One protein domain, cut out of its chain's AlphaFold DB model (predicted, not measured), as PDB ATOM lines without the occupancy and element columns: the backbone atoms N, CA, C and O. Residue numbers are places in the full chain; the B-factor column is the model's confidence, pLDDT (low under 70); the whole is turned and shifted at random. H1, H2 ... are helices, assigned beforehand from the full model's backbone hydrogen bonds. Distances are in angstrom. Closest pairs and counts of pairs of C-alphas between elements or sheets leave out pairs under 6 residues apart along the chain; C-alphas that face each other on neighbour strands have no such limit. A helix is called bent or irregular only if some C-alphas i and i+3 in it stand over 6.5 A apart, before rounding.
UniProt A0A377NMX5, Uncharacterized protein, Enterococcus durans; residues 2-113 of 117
ATOM      1  N   GLU A   2     130.173 148.721 134.374       92.12
ATOM      2  CA  GLU A   2     131.059 149.754 133.799       92.12
ATOM      3  C   GLU A   2     131.980 150.420 134.833       92.12
ATOM      4  O   GLU A   2     133.180 150.519 134.611       92.12
ATOM      5  N   ILE A   3     131.446 150.771 136.011       93.12
ATOM      6  CA  ILE A   3     132.237 151.334 137.121       93.12
ATOM      7  C   ILE A   3     133.382 150.395 137.527       93.12
ATOM      8  O   ILE A   3     134.504 150.842 137.735       93.12
ATOM      9  N   PHE A   4     133.126 149.086 137.611       95.94
ATOM     10  CA  PHE A   4     134.164 148.112 137.948       95.94
ATOM     11  C   PHE A   4     135.278 148.098 136.893       95.94
ATOM     12  O   PHE A   4     136.455 148.159 137.239       95.94
ATOM     13  N   LEU A   5     134.907 148.086 135.607       96.06
ATOM     14  CA  LEU A   5     135.860 148.120 134.494       96.06
ATOM     15  C   LEU A   5     136.692 149.406 134.485       96.06
ATOM     16  O   LEU A   5     137.894 149.347 134.240       96.06
ATOM     17  N   LEU A   6     136.084 150.548 134.817       96.44
ATOM     18  CA  LEU A   6     136.795 151.815 134.968       96.44
ATOM     19  C   LEU A   6     137.889 151.720 136.040       96.44
ATOM     20  O   LEU A   6     139.024 152.119 135.789       96.44
ATOM     21  N   PHE A   7     137.586 151.154 137.213       95.31
ATOM     22  CA  PHE A   7     138.584 150.973 138.272       95.31
ATOM     23  C   PHE A   7     139.693 149.989 137.880       95.31
ATOM     24  O   PHE A   7     140.849 150.203 138.244       95.31
ATOM     25  N   VAL A   8     139.377 148.944 137.110       95.00
ATOM     26  CA  VAL A   8     140.388 148.023 136.561       95.00
ATOM     27  C   VAL A   8     141.297 148.744 135.561       95.00
ATOM     28  O   VAL A   8     142.512 148.587 135.613       95.00
ATOM     29  N   LEU A   9     140.742 149.582 134.687       95.69
ATOM     30  CA  LEU A   9     141.529 150.385 133.752       95.69
ATOM     31  C   LEU A   9     142.442 151.374 134.494       95.69
ATOM     32  O   LEU A   9     143.633 151.442 134.205       95.69
ATOM     33  N   LEU A  10     141.921 152.079 135.502       95.50
ATOM     34  CA  LEU A  10     142.718 152.985 136.334       95.50
ATOM     35  C   LEU A  10     143.860 152.262 137.059       95.50
ATOM     36  O   LEU A  10     144.946 152.824 137.177       95.50
ATOM     37  N   GLN A  11     143.646 151.026 137.507       94.56
ATOM     38  CA  GLN A  11     144.677 150.188 138.124       94.56
ATOM     39  C   GLN A  11     145.820 149.870 137.160       94.56
ATOM     40  O   GLN A  11     146.987 149.990 137.537       94.56
ATOM     41  N   VAL A  12     145.486 149.482 135.926       94.88
ATOM     42  CA  VAL A  12     146.468 149.182 134.872       94.88
ATOM     43  C   VAL A  12     147.282 150.431 134.530       94.88
ATOM     44  O   VAL A  12     148.498 150.346 134.398       94.88
ATOM     45  N   LEU A  13     146.636 151.597 134.461       96.25
ATOM     46  CA  LEU A  13     147.304 152.875 134.192       96.25
ATOM     47  C   LEU A  13     148.178 153.367 135.361       96.25
ATOM     48  O   LEU A  13     149.144 154.088 135.131       96.25
ATOM     49  N   ASN A  14     147.864 152.981 136.602       94.12
ATOM     50  CA  ASN A  14     148.567 153.417 137.815       94.12
ATOM     51  C   ASN A  14     149.482 152.335 138.416       94.12
ATOM     52  O   ASN A  14     149.668 152.297 139.631       94.12
ATOM     53  N   ASN A  15     150.050 151.445 137.592       91.62
ATOM     54  CA  ASN A  15     151.024 150.431 138.023       91.62
ATOM     55  C   ASN A  15     150.562 149.585 139.226       91.62
ATOM     56  O   ASN A  15     151.343 149.283 140.124       91.62
ATOM     57  N   PHE A  16     149.289 149.190 139.240       89.56
ATOM     58  CA  PHE A  16     148.712 148.319 140.266       89.56
ATOM     59  C   PHE A  16     148.715 148.887 141.699       89.56
ATOM     60  O   PHE A  16     148.939 148.164 142.668       89.56
ATOM     61  N   TYR A  17     148.404 150.177 141.843       90.44
ATOM     62  CA  TYR A  17     148.365 150.865 143.137       90.44
ATOM     63  C   TYR A  17     147.335 150.311 144.152       90.44
ATOM     64  O   TYR A  17     147.610 150.272 145.351       90.44
ATOM     65  N   LEU A  18     146.137 149.897 143.717       91.56
ATOM     66  CA  LEU A  18     145.062 149.431 144.612       91.56
ATOM     67  C   LEU A  18     145.204 147.943 144.963       91.56
ATOM     68  O   LEU A  18     145.715 147.142 144.184       91.56
ATOM     69  N   SER A  19     144.690 147.539 146.127       92.00
ATOM     70  CA  SER A  19     144.744 146.138 146.560       92.00
ATOM     71  C   SER A  19     143.724 145.254 145.829       92.00
ATOM     72  O   SER A  19     142.620 145.680 145.500       92.00
ATOM     73  N   TRP A  20     144.031 143.965 145.651       90.25
ATOM     74  CA  TRP A  20     143.063 142.994 145.112       90.25
ATOM     75  C   TRP A  20     141.807 142.845 145.983       90.25
ATOM     76  O   TRP A  20     140.717 142.589 145.473       90.25
ATOM     77  N   GLN A  21     141.939 143.065 147.294       92.50
ATOM     78  CA  GLN A  21     140.815 143.078 148.230       92.50
ATOM     79  C   GLN A  21     139.802 144.178 147.893       92.50
ATOM     80  O   GLN A  21     138.602 143.929 147.977       92.50
ATOM     81  N   PHE A  22     140.270 145.358 147.467       93.12
ATOM     82  CA  PHE A  22     139.403 146.447 147.013       93.12
ATOM     83  C   PHE A  22     138.551 146.022 145.811       93.12
ATOM     84  O   PHE A  22     137.350 146.271 145.794       93.12
ATOM     85  N   PHE A  23     139.136 145.326 144.833       94.56
ATOM     86  CA  PHE A  23     138.382 144.831 143.677       94.56
ATOM     87  C   PHE A  23     137.347 143.778 144.070       94.56
ATOM     88  O   PHE A  23     136.212 143.837 143.598       94.56
ATOM     89  N   GLY A  24     137.711 142.850 144.959       94.56
ATOM     90  CA  GLY A  24     136.781 141.840 145.464       94.56
ATOM     91  C   GLY A  24     135.559 142.464 146.142       94.56
ATOM     92  O   GLY A  24     134.425 142.098 145.831       94.56
ATOM     93  N   THR A  25     135.766 143.447 147.022       94.88
ATOM     94  CA  THR A  25     134.652 144.122 147.704       94.88
ATOM     95  C   THR A  25     133.870 145.059 146.806       94.88
ATOM     96  O   THR A  25     132.648 145.110 146.926       94.88
ATOM     97  N   LEU A  26     134.530 145.763 145.886       95.44
ATOM     98  CA  LEU A  26     133.860 146.603 144.898       95.44
ATOM     99  C   LEU A  26     132.928 145.766 144.019       95.44
ATOM    100  O   LEU A  26     131.772 146.137 143.829       95.44
ATOM    101  N   LEU A  27     133.406 144.627 143.509       96.38
ATOM    102  CA  LEU A  27     132.598 143.734 142.681       96.38
ATOM    103  C   LEU A  27     131.394 143.199 143.458       96.38
ATOM    104  O   LEU A  27     130.269 143.275 142.966       96.38
ATOM    105  N   LEU A  28     131.627 142.702 144.678       96.38
ATOM    106  CA  LEU A  28     130.569 142.209 145.558       96.38
ATOM    107  C   LEU A  28     129.500 143.282 145.802       96.38
ATOM    108  O   LEU A  28     128.315 143.003 145.639       96.38
ATOM    109  N   LEU A  29     129.913 144.506 146.137       96.25
ATOM    110  CA  LEU A  29     128.999 145.613 146.408       96.25
ATOM    111  C   LEU A  29     128.180 145.991 145.175       96.25
ATOM    112  O   LEU A  29     126.965 146.147 145.270       96.25
ATOM    113  N   LEU A  30     128.826 146.127 144.014       96.75
ATOM    114  CA  LEU A  30     128.146 146.500 142.774       96.75
ATOM    115  C   LEU A  30     127.123 145.444 142.350       96.75
ATOM    116  O   LEU A  30     126.030 145.805 141.913       96.75
ATOM    117  N   LEU A  31     127.448 144.158 142.501       97.31
ATOM    118  CA  LEU A  31     126.505 143.071 142.244       97.31
ATOM    119  C   LEU A  31     125.361 143.076 143.259       97.31
ATOM    120  O   LEU A  31     124.203 142.997 142.864       97.31
ATOM    121  N   ALA A  32     125.665 143.211 144.549       97.44
ATOM    122  CA  ALA A  32     124.664 143.190 145.609       97.44
ATOM    123  C   ALA A  32     123.674 144.361 145.500       97.44
ATOM    124  O   ALA A  32     122.468 144.141 145.566       97.44
ATOM    125  N   LEU A  33     124.161 145.584 145.270       96.50
ATOM    126  CA  LEU A  33     123.304 146.752 145.050       96.50
ATOM    127  C   LEU A  33     122.552 146.648 143.722       96.50
ATOM    128  O   LEU A  33     121.353 146.909 143.684       96.50
ATOM    129  N   GLY A  34     123.217 146.221 142.644       96.38
ATOM    130  CA  GLY A  34     122.563 146.003 141.353       96.38
ATOM    131  C   GLY A  34     121.392 145.028 141.465       96.38
ATOM    132  O   GLY A  34     120.297 145.326 140.986       96.38
ATOM    133  N   LEU A  35     121.590 143.911 142.170       96.69
ATOM    134  CA  LEU A  35     120.530 142.965 142.501       96.69
ATOM    135  C   LEU A  35     119.457 143.616 143.373       96.69
ATOM    136  O   LEU A  35     118.295 143.532 143.013       96.69
ATOM    137  N   LEU A  36     119.813 144.295 144.465       97.62
ATOM    138  CA  LEU A  36     118.851 144.917 145.380       97.62
ATOM    139  C   LEU A  36     117.904 145.889 144.666       97.62
ATOM    140  O   LEU A  36     116.690 145.748 144.793       97.62
ATOM    141  N   PHE A  37     118.443 146.862 143.927       96.06
ATOM    142  CA  PHE A  37     117.634 147.896 143.278       96.06
ATOM    143  C   PHE A  37     116.789 147.324 142.138       96.06
ATOM    144  O   PHE A  37     115.590 147.580 142.085       96.06
ATOM    145  N   SER A  38     117.375 146.503 141.258       95.25
ATOM    146  CA  SER A  38     116.618 145.902 140.148       95.25
ATOM    147  C   SER A  38     115.551 144.922 140.637       95.25
ATOM    148  O   SER A  38     114.417 144.934 140.156       95.25
ATOM    149  N   PHE A  39     115.886 144.102 141.632       96.25
ATOM    150  CA  PHE A  39     114.955 143.158 142.224       96.25
ATOM    151  C   PHE A  39     113.831 143.867 142.972       96.25
ATOM    152  O   PHE A  39     112.695 143.435 142.846       96.25
ATOM    153  N   HIS A  40     114.104 144.934 143.731       95.19
ATOM    154  CA  HIS A  40     113.071 145.643 144.490       95.19
ATOM    155  C   HIS A  40     111.952 146.177 143.584       95.19
ATOM    156  O   HIS A  40     110.776 145.963 143.880       95.19
ATOM    157  N   GLU A  41     112.300 146.791 142.452       91.12
ATOM    158  CA  GLU A  41     111.311 147.289 141.483       91.12
ATOM    159  C   GLU A  41     110.420 146.149 140.954       91.12
ATOM    160  O   GLU A  41     109.189 146.241 140.976       91.12
ATOM    161  N   LEU A  42     111.026 145.018 140.568       90.56
ATOM    162  CA  LEU A  42     110.293 143.820 140.139       90.56
ATOM    163  C   LEU A  42     109.453 143.213 141.271       90.56
ATOM    164  O   LEU A  42     108.315 142.800 141.060       90.56
ATOM    165  N   PHE A  43     109.999 143.160 142.479       92.50
ATOM    166  CA  PHE A  43     109.364 142.590 143.662       92.50
ATOM    167  C   PHE A  43     108.060 143.311 143.987       92.50
ATOM    168  O   PHE A  43     107.013 142.678 144.142       92.50
ATOM    169  N   ILE A  44     108.102 144.642 144.023       90.25
ATOM    170  CA  ILE A  44     106.912 145.455 144.260       90.25
ATOM    171  C   ILE A  44     105.942 145.366 143.078       90.25
ATOM    172  O   ILE A  44     104.729 145.286 143.297       90.25
ATOM    173  N   TYR A  45     106.446 145.313 141.841       86.44
ATOM    174  CA  TYR A  45     105.617 145.105 140.656       86.44
ATOM    175  C   TYR A  45     104.788 143.814 140.746       86.44
ATOM    176  O   TYR A  45     103.567 143.871 140.594       86.44
ATOM    177  N   TYR A  46     105.407 142.674 141.065       85.12
ATOM    178  CA  TYR A  46     104.710 141.383 141.164       85.12
ATOM    179  C   TYR A  46     103.721 141.303 142.335       85.12
ATOM    180  O   TYR A  46     102.717 140.589 142.255       85.12
ATOM    181  N   LEU A  47     103.982 142.022 143.430       85.31
ATOM    182  CA  LEU A  47     103.113 142.006 144.609       85.31
ATOM    183  C   LEU A  47     101.923 142.960 144.503       85.31
ATOM    184  O   LEU A  47     100.823 142.603 144.922       85.31
ATOM    185  N   LEU A  48     102.126 144.174 143.989       83.31
ATOM    186  CA  LEU A  48     101.099 145.224 144.010       83.31
ATOM    187  C   LEU A  48     100.447 145.478 142.657       83.31
ATOM    188  O   LEU A  48      99.321 145.988 142.621       83.31
ATOM    189  N   GLN A  49     101.153 145.162 141.570       80.12
ATOM    190  CA  GLN A  49     100.769 145.484 140.198       80.12
ATOM    191  C   GLN A  49     100.252 146.929 140.073       80.12
ATOM    192  O   GLN A  49      99.043 147.167 139.955       80.12
ATOM    193  N   PRO A  50     101.155 147.917 140.213       76.56
ATOM    194  CA  PRO A  50     100.774 149.316 140.397       76.56
ATOM    195  C   PRO A  50     100.454 150.056 139.092       76.56
ATOM    196  O   PRO A  50      99.904 151.160 139.157       76.56
ATOM    197  N   PHE A  51     100.799 149.463 137.946       75.31
ATOM    198  CA  PHE A  51     100.606 150.024 136.612       75.31
ATOM    199  C   PHE A  51      99.341 149.458 135.960       75.31
ATOM    200  O   PHE A  51      99.058 148.264 136.083       75.31
ATOM    201  N   THR A  52      98.597 150.323 135.272       69.81
ATOM    202  CA  THR A  52      97.514 149.939 134.348       69.81
ATOM    203  C   THR A  52      98.083 149.567 132.974       69.81
ATOM    204  O   THR A  52      99.280 149.753 132.745       69.81
ATOM    205  N   VAL A  53      97.244 149.101 132.041       68.38
ATOM    206  CA  VAL A  53      97.656 148.812 130.646       68.38
ATOM    207  C   VAL A  53      98.329 150.027 129.988       68.38
ATOM    208  O   VAL A  53      99.349 149.881 129.321       68.38
ATOM    209  N   ASP A  54      97.852 151.235 130.293       73.38
ATOM    210  CA  ASP A  54      98.430 152.504 129.817       73.38
ATOM    211  C   ASP A  54      99.676 152.978 130.598       73.38
ATOM    212  O   ASP A  54     100.059 154.145 130.518       73.38
ATOM    213  N   MET A  55     100.290 152.118 131.424       66.94
ATOM    214  CA  MET A  55     101.467 152.424 132.259       66.94
ATOM    215  C   MET A  55     101.258 153.560 133.284       66.94
ATOM    216  O   MET A  55     102.217 154.100 133.840       66.94
ATOM    217  N   SER A  56     100.006 153.910 133.604       68.00
ATOM    218  CA  SER A  56      99.704 154.948 134.595       68.00
ATOM    219  C   SER A  56      99.877 154.420 136.027       68.00
ATOM    220  O   SER A  56      99.340 153.372 136.395       68.00
ATOM    221  N   VAL A  57     100.630 155.144 136.866       63.72
ATOM    222  CA  VAL A  57     100.823 154.786 138.283       63.72
ATOM    223  C   VAL A  57      99.597 155.212 139.087       63.72
ATOM    224  O   VAL A  57      99.476 156.383 139.464       63.72
ATOM    225  N   LYS A  58      98.706 154.269 139.407       64.94
ATOM    226  CA  LYS A  58      97.520 154.557 140.238       64.94
ATOM    227  C   LYS A  58      97.709 154.251 141.718       64.94
ATOM    228  O   LYS A  58      97.099 154.925 142.538       64.94
ATOM    229  N   SER A  59      98.543 153.274 142.079       75.94
ATOM    230  CA  SER A  59      98.653 152.799 143.468       75.94
ATOM    231  C   SER A  59      99.376 153.809 144.381       75.94
ATOM    232  O   SER A  59     100.586 153.998 144.231       75.94
ATOM    233  N   PRO A  60      98.701 154.436 145.369       82.00
ATOM    234  CA  PRO A  60      99.366 155.303 146.347       82.00
ATOM    235  C   PRO A  60     100.337 154.514 147.230       82.00
ATOM    236  O   PRO A  60     101.392 155.019 147.603       82.00
ATOM    237  N   LEU A  61     100.009 153.245 147.503       86.38
ATOM    238  CA  LEU A  61     100.844 152.336 148.282       86.38
ATOM    239  C   LEU A  61     102.201 152.093 147.608       86.38
ATOM    240  O   LEU A  61     103.223 152.105 148.284       86.38
ATOM    241  N   TYR A  62     102.216 151.943 146.278       87.69
ATOM    242  CA  TYR A  62     103.459 151.845 145.509       87.69
ATOM    243  C   TYR A  62     104.346 153.070 145.725       87.69
ATOM    244  O   TYR A  62     105.496 152.927 146.121       87.69
ATOM    245  N   LYS A  63     103.785 154.278 145.567       87.62
ATOM    246  CA  LYS A  63     104.534 155.532 145.741       87.62
ATOM    247  C   LYS A  63     105.163 155.637 147.130       87.62
ATOM    248  O   LYS A  63     106.322 156.025 147.235       87.62
ATOM    249  N   VAL A  64     104.420 155.273 148.176       92.19
ATOM    250  CA  VAL A  64     104.925 155.296 149.557       92.19
ATOM    251  C   VAL A  64     106.054 154.285 149.748       92.19
ATOM    252  O   VAL A  64     107.094 154.650 150.286       92.19
ATOM    253  N   ILE A  65     105.893 153.042 149.286       92.75
ATOM    254  CA  ILE A  65     106.923 152.000 149.438       92.75
ATOM    255  C   ILE A  65     108.201 152.379 148.691       92.75
ATOM    256  O   ILE A  65     109.282 152.329 149.277       92.75
ATOM    257  N   THR A  66     108.073 152.815 147.438       91.38
ATOM    258  CA  THR A  66     109.199 153.290 146.630       91.38
ATOM    259  C   THR A  66     109.899 154.457 147.323       91.38
ATOM    260  O   THR A  66     111.116 154.437 147.486       91.38
ATOM    261  N   TRP A  67     109.147 155.448 147.811       94.06
ATOM    262  CA  TRP A  67     109.726 156.589 148.521       94.06
ATOM    263  C   TRP A  67     110.486 156.165 149.783       94.06
ATOM    264  O   TRP A  67     111.619 156.595 149.976       94.06
ATOM    265  N   VAL A  68     109.911 155.279 150.605       96.31
ATOM    266  CA  VAL A  68     110.569 154.754 151.814       96.31
ATOM    267  C   VAL A  68     111.861 154.015 151.459       96.31
ATOM    268  O   VAL A  68     112.887 154.233 152.101       96.31
ATOM    269  N   PHE A  69     111.843 153.176 150.423       96.31
ATOM    270  CA  PHE A  69     113.021 152.434 149.976       96.31
ATOM    271  C   PHE A  69     114.158 153.366 149.536       96.31
ATOM    272  O   PHE A  69     115.279 153.258 150.042       96.31
ATOM    273  N   TYR A  70     113.868 154.338 148.665       95.56
ATOM    274  CA  TYR A  70     114.872 155.311 148.225       95.56
ATOM    275  C   TYR A  70     115.301 156.267 149.343       95.56
ATOM    276  O   TYR A  70     116.454 156.692 149.362       95.56
ATOM    277  N   TYR A  71     114.431 156.564 150.310       96.69
ATOM    278  CA  TYR A  71     114.800 157.328 151.500       96.69
ATOM    279  C   TYR A  71     115.850 156.587 152.338       96.69
ATOM    280  O   TYR A  71     116.870 157.176 152.694       96.69
ATOM    281  N   PHE A  72     115.671 155.287 152.597       95.88
ATOM    282  CA  PHE A  72     116.688 154.483 153.289       95.88
ATOM    283  C   PHE A  72     117.986 154.366 152.486       95.88
ATOM    284  O   PHE A  72     119.068 154.484 153.063       95.88
ATOM    285  N   ALA A  73     117.893 154.192 151.165       95.38
ATOM    286  CA  ALA A  73     119.062 154.206 150.288       95.38
ATOM    287  C   ALA A  73     119.815 155.543 150.361       95.38
ATOM    288  O   ALA A  73     121.037 155.559 150.466       95.38
ATOM    289  N   TYR A  74     119.099 156.667 150.373       95.69
ATOM    290  CA  TYR A  74     119.699 157.989 150.536       95.69
ATOM    291  C   TYR A  74     120.322 158.170 151.924       95.69
ATOM    292  O   TYR A  74     121.443 158.652 152.035       95.69
ATOM    293  N   MET A  75     119.656 157.738 152.996       95.25
ATOM    294  CA  MET A  75     120.243 157.770 154.340       95.25
ATOM    295  C   MET A  75     121.535 156.958 154.414       95.25
ATOM    296  O   MET A  75     122.480 157.394 155.066       95.25
ATOM    297  N   ASN A  76     121.616 155.832 153.699       93.06
ATOM    298  CA  ASN A  76     122.835 155.036 153.602       93.06
ATOM    299  C   ASN A  76     124.018 155.846 153.041       93.06
ATOM    300  O   ASN A  76     125.123 155.721 153.558       93.06
ATOM    301  N   THR A  77     123.790 156.744 152.074       91.75
ATOM    302  CA  THR A  77     124.858 157.600 151.520       91.75
ATOM    303  C   THR A  77     125.331 158.688 152.484       91.75
ATOM    304  O   THR A  77     126.443 159.189 152.338       91.75
ATOM    305  N   GLN A  78     124.525 159.038 153.491       93.56
ATOM    306  CA  GLN A  78     124.899 160.002 154.533       93.56
ATOM    307  C   GLN A  78     125.701 159.366 155.676       93.56
ATOM    308  O   GLN A  78     126.296 160.070 156.497       93.56
ATOM    309  N   VAL A  79     125.725 158.033 155.755       91.44
ATOM    310  CA  VAL A  79     126.471 157.311 156.783       91.44
ATOM    311  C   VAL A  79     127.969 157.470 156.515       91.44
ATOM    312  O   VAL A  79     128.493 157.023 155.503       91.44
ATOM    313  N   ARG A  80     128.692 158.063 157.470       85.75
ATOM    314  CA  ARG A  80     130.158 158.236 157.396       85.75
ATOM    315  C   ARG A  80     130.950 156.963 157.720       85.75
ATOM    316  O   ARG A  80     132.170 157.019 157.870       85.75
ATOM    317  N   ALA A  81     130.272 155.825 157.864       81.69
ATOM    318  CA  ALA A  81     130.928 154.541 158.044       81.69
ATOM    319  C   ALA A  81     131.638 154.176 156.741       81.69
ATOM    320  O   ALA A  81     131.014 153.924 155.714       81.69
ATOM    321  N   THR A  82     132.961 154.170 156.794       72.06
ATOM    322  CA  THR A  82     133.815 153.784 155.676       72.06
ATOM    323  C   THR A  82     134.609 152.553 156.086       72.06
ATOM    324  O   THR A  82     135.000 152.406 157.244       72.06
ATOM    325  N   GLY A  83     134.803 151.626 155.150       85.50
ATOM    326  CA  GLY A  83     135.642 150.455 155.377       85.50
ATOM    327  C   GLY A  83     135.067 149.146 154.855       85.50
ATOM    328  O   GLY A  83     133.892 149.015 154.517       85.50
ATOM    329  N   PHE A  84     135.948 148.152 154.821       90.06
ATOM    330  CA  PHE A  84     135.703 146.818 154.281       90.06
ATOM    331  C   PHE A  84     134.501 146.108 154.925       90.06
ATOM    332  O   PHE A  84     133.641 145.584 154.220       90.06
ATOM    333  N   LEU A  85     134.401 146.145 156.259       91.75
ATOM    334  CA  LEU A  85     133.320 145.477 156.996       91.75
ATOM    335  C   LEU A  85     131.944 146.070 156.684       91.75
ATOM    336  O   LEU A  85     130.972 145.331 156.561       91.75
ATOM    337  N   TYR A  86     131.870 147.391 156.513       93.81
ATOM    338  CA  TYR A  86     130.624 148.066 156.168       93.81
ATOM    339  C   TYR A  86     130.127 147.642 154.782       93.81
ATOM    340  O   TYR A  86     128.961 147.285 154.617       93.81
ATOM    341  N   VAL A  87     131.032 147.599 153.801       94.75
ATOM    342  CA  VAL A  87     130.721 147.155 152.435       94.75
ATOM    343  C   VAL A  87     130.205 145.715 152.422       94.75
ATOM    344  O   VAL A  87     129.195 145.429 151.777       94.75
ATOM    345  N   ILE A  88     130.852 144.815 153.167       95.56
ATOM    346  CA  ILE A  88     130.399 143.425 153.308       95.56
ATOM    347  C   ILE A  88     129.013 143.364 153.942       95.56
ATOM    348  O   ILE A  88     128.139 142.672 153.430       95.56
ATOM    349  N   PHE A  89     128.796 144.105 155.026       95.50
ATOM    350  CA  PHE A  89     127.526 144.121 155.740       95.50
ATOM    351  C   PHE A  89     126.361 144.555 154.840       95.50
ATOM    352  O   PHE A  89     125.364 143.837 154.740       95.50
ATOM    353  N   ILE A  90     126.507 145.669 154.115       96.19
ATOM    354  CA  ILE A  90     125.494 146.146 153.159       96.19
ATOM    355  C   ILE A  90     125.268 145.133 152.035       96.19
ATOM    356  O   ILE A  90     124.123 144.878 151.653       96.19
ATOM    357  N   SER A  91     126.337 144.511 151.537       97.31
ATOM    358  CA  SER A  91     126.234 143.500 150.482       97.31
ATOM    359  C   SER A  91     125.458 142.265 150.946       97.31
ATOM    360  O   SER A  91     124.566 141.798 150.241       97.31
ATOM    361  N   ILE A  92     125.735 141.767 152.154       97.38
ATOM    362  CA  ILE A  92     125.031 140.618 152.740       97.38
ATOM    363  C   ILE A  92     123.551 140.940 152.943       97.38
ATOM    364  O   ILE A  92     122.704 140.149 152.535       97.38
ATOM    365  N   ILE A  93     123.220 142.103 153.516       97.44
ATOM    366  CA  ILE A  93     121.821 142.525 153.701       97.44
ATOM    367  C   ILE A  93     121.085 142.583 152.364       97.44
ATOM    368  O   ILE A  93     119.965 142.089 152.254       97.44
ATOM    369  N   SER A  94     121.728 143.143 151.341       97.69
ATOM    370  CA  SER A  94     121.168 143.254 149.993       97.69
ATOM    371  C   SER A  94     120.861 141.877 149.395       97.69
ATOM    372  O   SER A  94     119.758 141.641 148.905       97.69
ATOM    373  N   ILE A  95     121.805 140.936 149.493       97.88
ATOM    374  CA  ILE A  95     121.634 139.564 148.994       97.88
ATOM    375  C   ILE A  95     120.545 138.823 149.780       97.88
ATOM    376  O   ILE A  95     119.707 138.153 149.178       97.88
ATOM    377  N   LEU A  96     120.511 138.967 151.109       97.94
ATOM    378  CA  LEU A  96     119.479 138.363 151.956       97.94
ATOM    379  C   LEU A  96     118.085 138.895 151.623       97.94
ATOM    380  O   LEU A  96     117.145 138.108 151.534       97.94
ATOM    381  N   TYR A  97     117.949 140.203 151.396       97.19
ATOM    382  CA  TYR A  97     116.689 140.810 150.970       97.19
ATOM    383  C   TYR A  97     116.175 140.176 149.673       97.19
ATOM    384  O   TYR A  97     115.013 139.777 149.603       97.19
ATOM    385  N   VAL A  98     117.046 140.017 148.672       97.25
ATOM    386  CA  VAL A  98     116.692 139.377 147.397       97.25
ATOM    387  C   VAL A  98     116.330 137.907 147.599       97.25
ATOM    388  O   VAL A  98     115.303 137.457 147.095       97.25
ATOM    389  N   ALA A  99     117.117 137.156 148.374       96.88
ATOM    390  CA  ALA A  99     116.854 135.744 148.640       96.88
ATOM    391  C   ALA A  99     115.490 135.528 149.320       96.88
ATOM    392  O   ALA A  99     114.696 134.696 148.879       96.88
ATOM    393  N   ILE A 100     115.184 136.318 150.353       96.50
ATOM    394  CA  ILE A 100     113.886 136.285 151.040       96.50
ATOM    395  C   ILE A 100     112.774 136.712 150.080       96.50
ATOM    396  O   ILE A 100     111.744 136.042 149.984       96.50
ATOM    397  N   GLY A 101     112.985 137.797 149.335       94.75
ATOM    398  CA  GLY A 101     112.023 138.312 148.372       94.75
ATOM    399  C   GLY A 101     111.669 137.297 147.288       94.75
ATOM    400  O   GLY A 101     110.497 137.163 146.953       94.75
ATOM    401  N   LEU A 102     112.635 136.532 146.773       94.12
ATOM    402  CA  LEU A 102     112.389 135.473 145.788       94.12
ATOM    403  C   LEU A 102     111.460 134.390 146.343       94.12
ATOM    404  O   LEU A 102     110.513 133.983 145.669       94.12
ATOM    405  N   VAL A 103     111.677 133.968 147.592       93.88
ATOM    406  CA  VAL A 103     110.791 133.011 148.274       93.88
ATOM    407  C   VAL A 103     109.384 133.591 148.430       93.88
ATOM    408  O   VAL A 103     108.395 132.879 148.233       93.88
ATOM    409  N   VAL A 104     109.275 134.880 148.759       93.00
ATOM    410  CA  VAL A 104     107.985 135.572 148.890       93.00
ATOM    411  C   VAL A 104     107.272 135.679 147.540       93.00
ATOM    412  O   VAL A 104     106.105 135.298 147.467       93.00
ATOM    413  N   ILE A 105     107.950 136.111 146.468       90.00
ATOM    414  CA  ILE A 105     107.389 136.161 145.104       90.00
ATOM    415  C   ILE A 105     106.862 134.788 144.718       90.00
ATOM    416  O   ILE A 105     105.708 134.678 144.319       90.00
ATOM    417  N   TYR A 106     107.661 133.735 144.886       87.19
ATOM    418  CA  TYR A 106     107.265 132.388 144.480       87.19
ATOM    419  C   TYR A 106     105.952 131.936 145.142       87.19
ATOM    420  O   TYR A 106     105.129 131.268 144.519       87.19
ATOM    421  N   LYS A 107     105.717 132.337 146.396       85.94
ATOM    422  CA  LYS A 107     104.496 131.993 147.138       85.94
ATOM    423  C   LYS A 107     103.325 132.948 146.891       85.94
ATOM    424  O   LYS A 107     102.173 132.511 146.938       85.94
ATOM    425  N   MET A 108     103.592 134.241 146.710       82.81
ATOM    426  CA  MET A 108     102.568 135.294 146.690       82.81
ATOM    427  C   MET A 108     102.193 135.753 145.286       82.81
ATOM    428  O   MET A 108     101.011 135.991 145.050       82.81
ATOM    429  N   ALA A 109     103.142 135.806 144.347       74.69
ATOM    430  CA  ALA A 109     102.891 136.261 142.982       74.69
ATOM    431  C   ALA A 109     101.762 135.489 142.277       74.69
ATOM    432  O   ALA A 109     100.917 136.147 141.679       74.69
ATOM    433  N   PRO A 110     101.612 134.151 142.415       72.06
ATOM    434  CA  PRO A 110     100.472 133.444 141.821       72.06
ATOM    435  C   PRO A 110      99.101 133.923 142.328       72.06
ATOM    436  O   PRO A 110      98.087 133.712 141.670       72.06
ATOM    437  N   LYS A 111      99.048 134.541 143.515       72.25
ATOM    438  CA  LYS A 111      97.813 135.032 144.145       72.25
ATOM    439  C   LYS A 111      97.565 136.518 143.868       72.25
ATOM    440  O   LYS A 111      96.408 136.931 143.815       72.25
ATOM    441  N   THR A 112      98.629 137.312 143.733       69.12
ATOM    442  CA  THR A 112      98.567 138.777 143.589       69.12
ATOM    443  C   THR A 112      98.673 139.259 142.147       69.12
ATOM    444  O   THR A 112      98.173 140.340 141.844       69.12
ATOM    445  N   PHE A 113      99.284 138.475 141.258       65.31
ATOM    446  CA  PHE A 113      99.472 138.835 139.857       65.31
ATOM    447  C   PHE A 113      98.165 138.638 139.082       65.31
ATOM    448  O   PHE A 113      97.821 137.532 138.663       65.31
TER     449      PHE A 113
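AT A GLANCE: This is residues 2 to 113 of the 117 residues of an uncharacterized protein of Enterococcus durans (UniProt A0A377NMX5). Two long helices, H2 and H4, pack side by side and run the same way along the longest axis, while the shorter H1 folds back beside the first part of H2 in a loose hairpin. H3 runs opposite to H2, set off from it along much of its length, in a loose arrangement with few contacts outside the H2 and H4 pair. The printed part has 112 residues with four named helices, H1, H2, H3 and H4 in chain order, and no named strand; its class is all helix. It is loose, with a radius of gyration of the C-alphas of 17.8 A, and spans 54 by 27 by 26 A.

IN THESE COORDINATES: H1 is residues 2 to 13, 16.5 A long, with C-alpha 2 at (131.059, 149.754, 133.799). H2 is residues 20 to 48, 42.0 A long. H3 is residues 60 to 78, 27.2 A long. H4 is residues 84 to 112, 39.5 A long, ending with C-alpha 112 at (98.567, 138.777, 143.589). H4 has a kink of 47 degrees near residue 106 and is irregular, but only just: C-alphas 107 and 110 are 6.8 A apart.

HOW THE PARTS SIT: H1 and H2 form a helical hairpin and run opposite ways at a shallow tilt of 10 degrees. H1 touches H2 with residue 4 alone; their closest C-alphas, of Phe 4 and Leu 27, are 6.6 A apart. H2 and H4 touch, with the C-alphas of Ala 32 and Ser 91 closest at 5.1 A, at a shallow tilt of 24 degrees, the same way. H2 and H3 are close but not clearly touching; their closest C-alphas, of Leu 48 and Tyr 62, are 7.2 A apart. H3 and H4 are apart, and H1 is apart from both. Every O i to N i+4 pair is within hydrogen-bond range in H1, H2 and H3, and 23 of 25 are in H4.

THE WHOLE: The C-alphas farthest apart, of Asn 15 and Lys 111, are 55.7 A apart. The printed part has no cut. The link from H2 to H3, 11 residues, is long. Residues 77 to 82, of which 77 to 78 belong to H3, stand free. The mean pLDDT of the printed part is 89.9; residues 52 to 53, 55 to 58 and 112 to 113 are under 70.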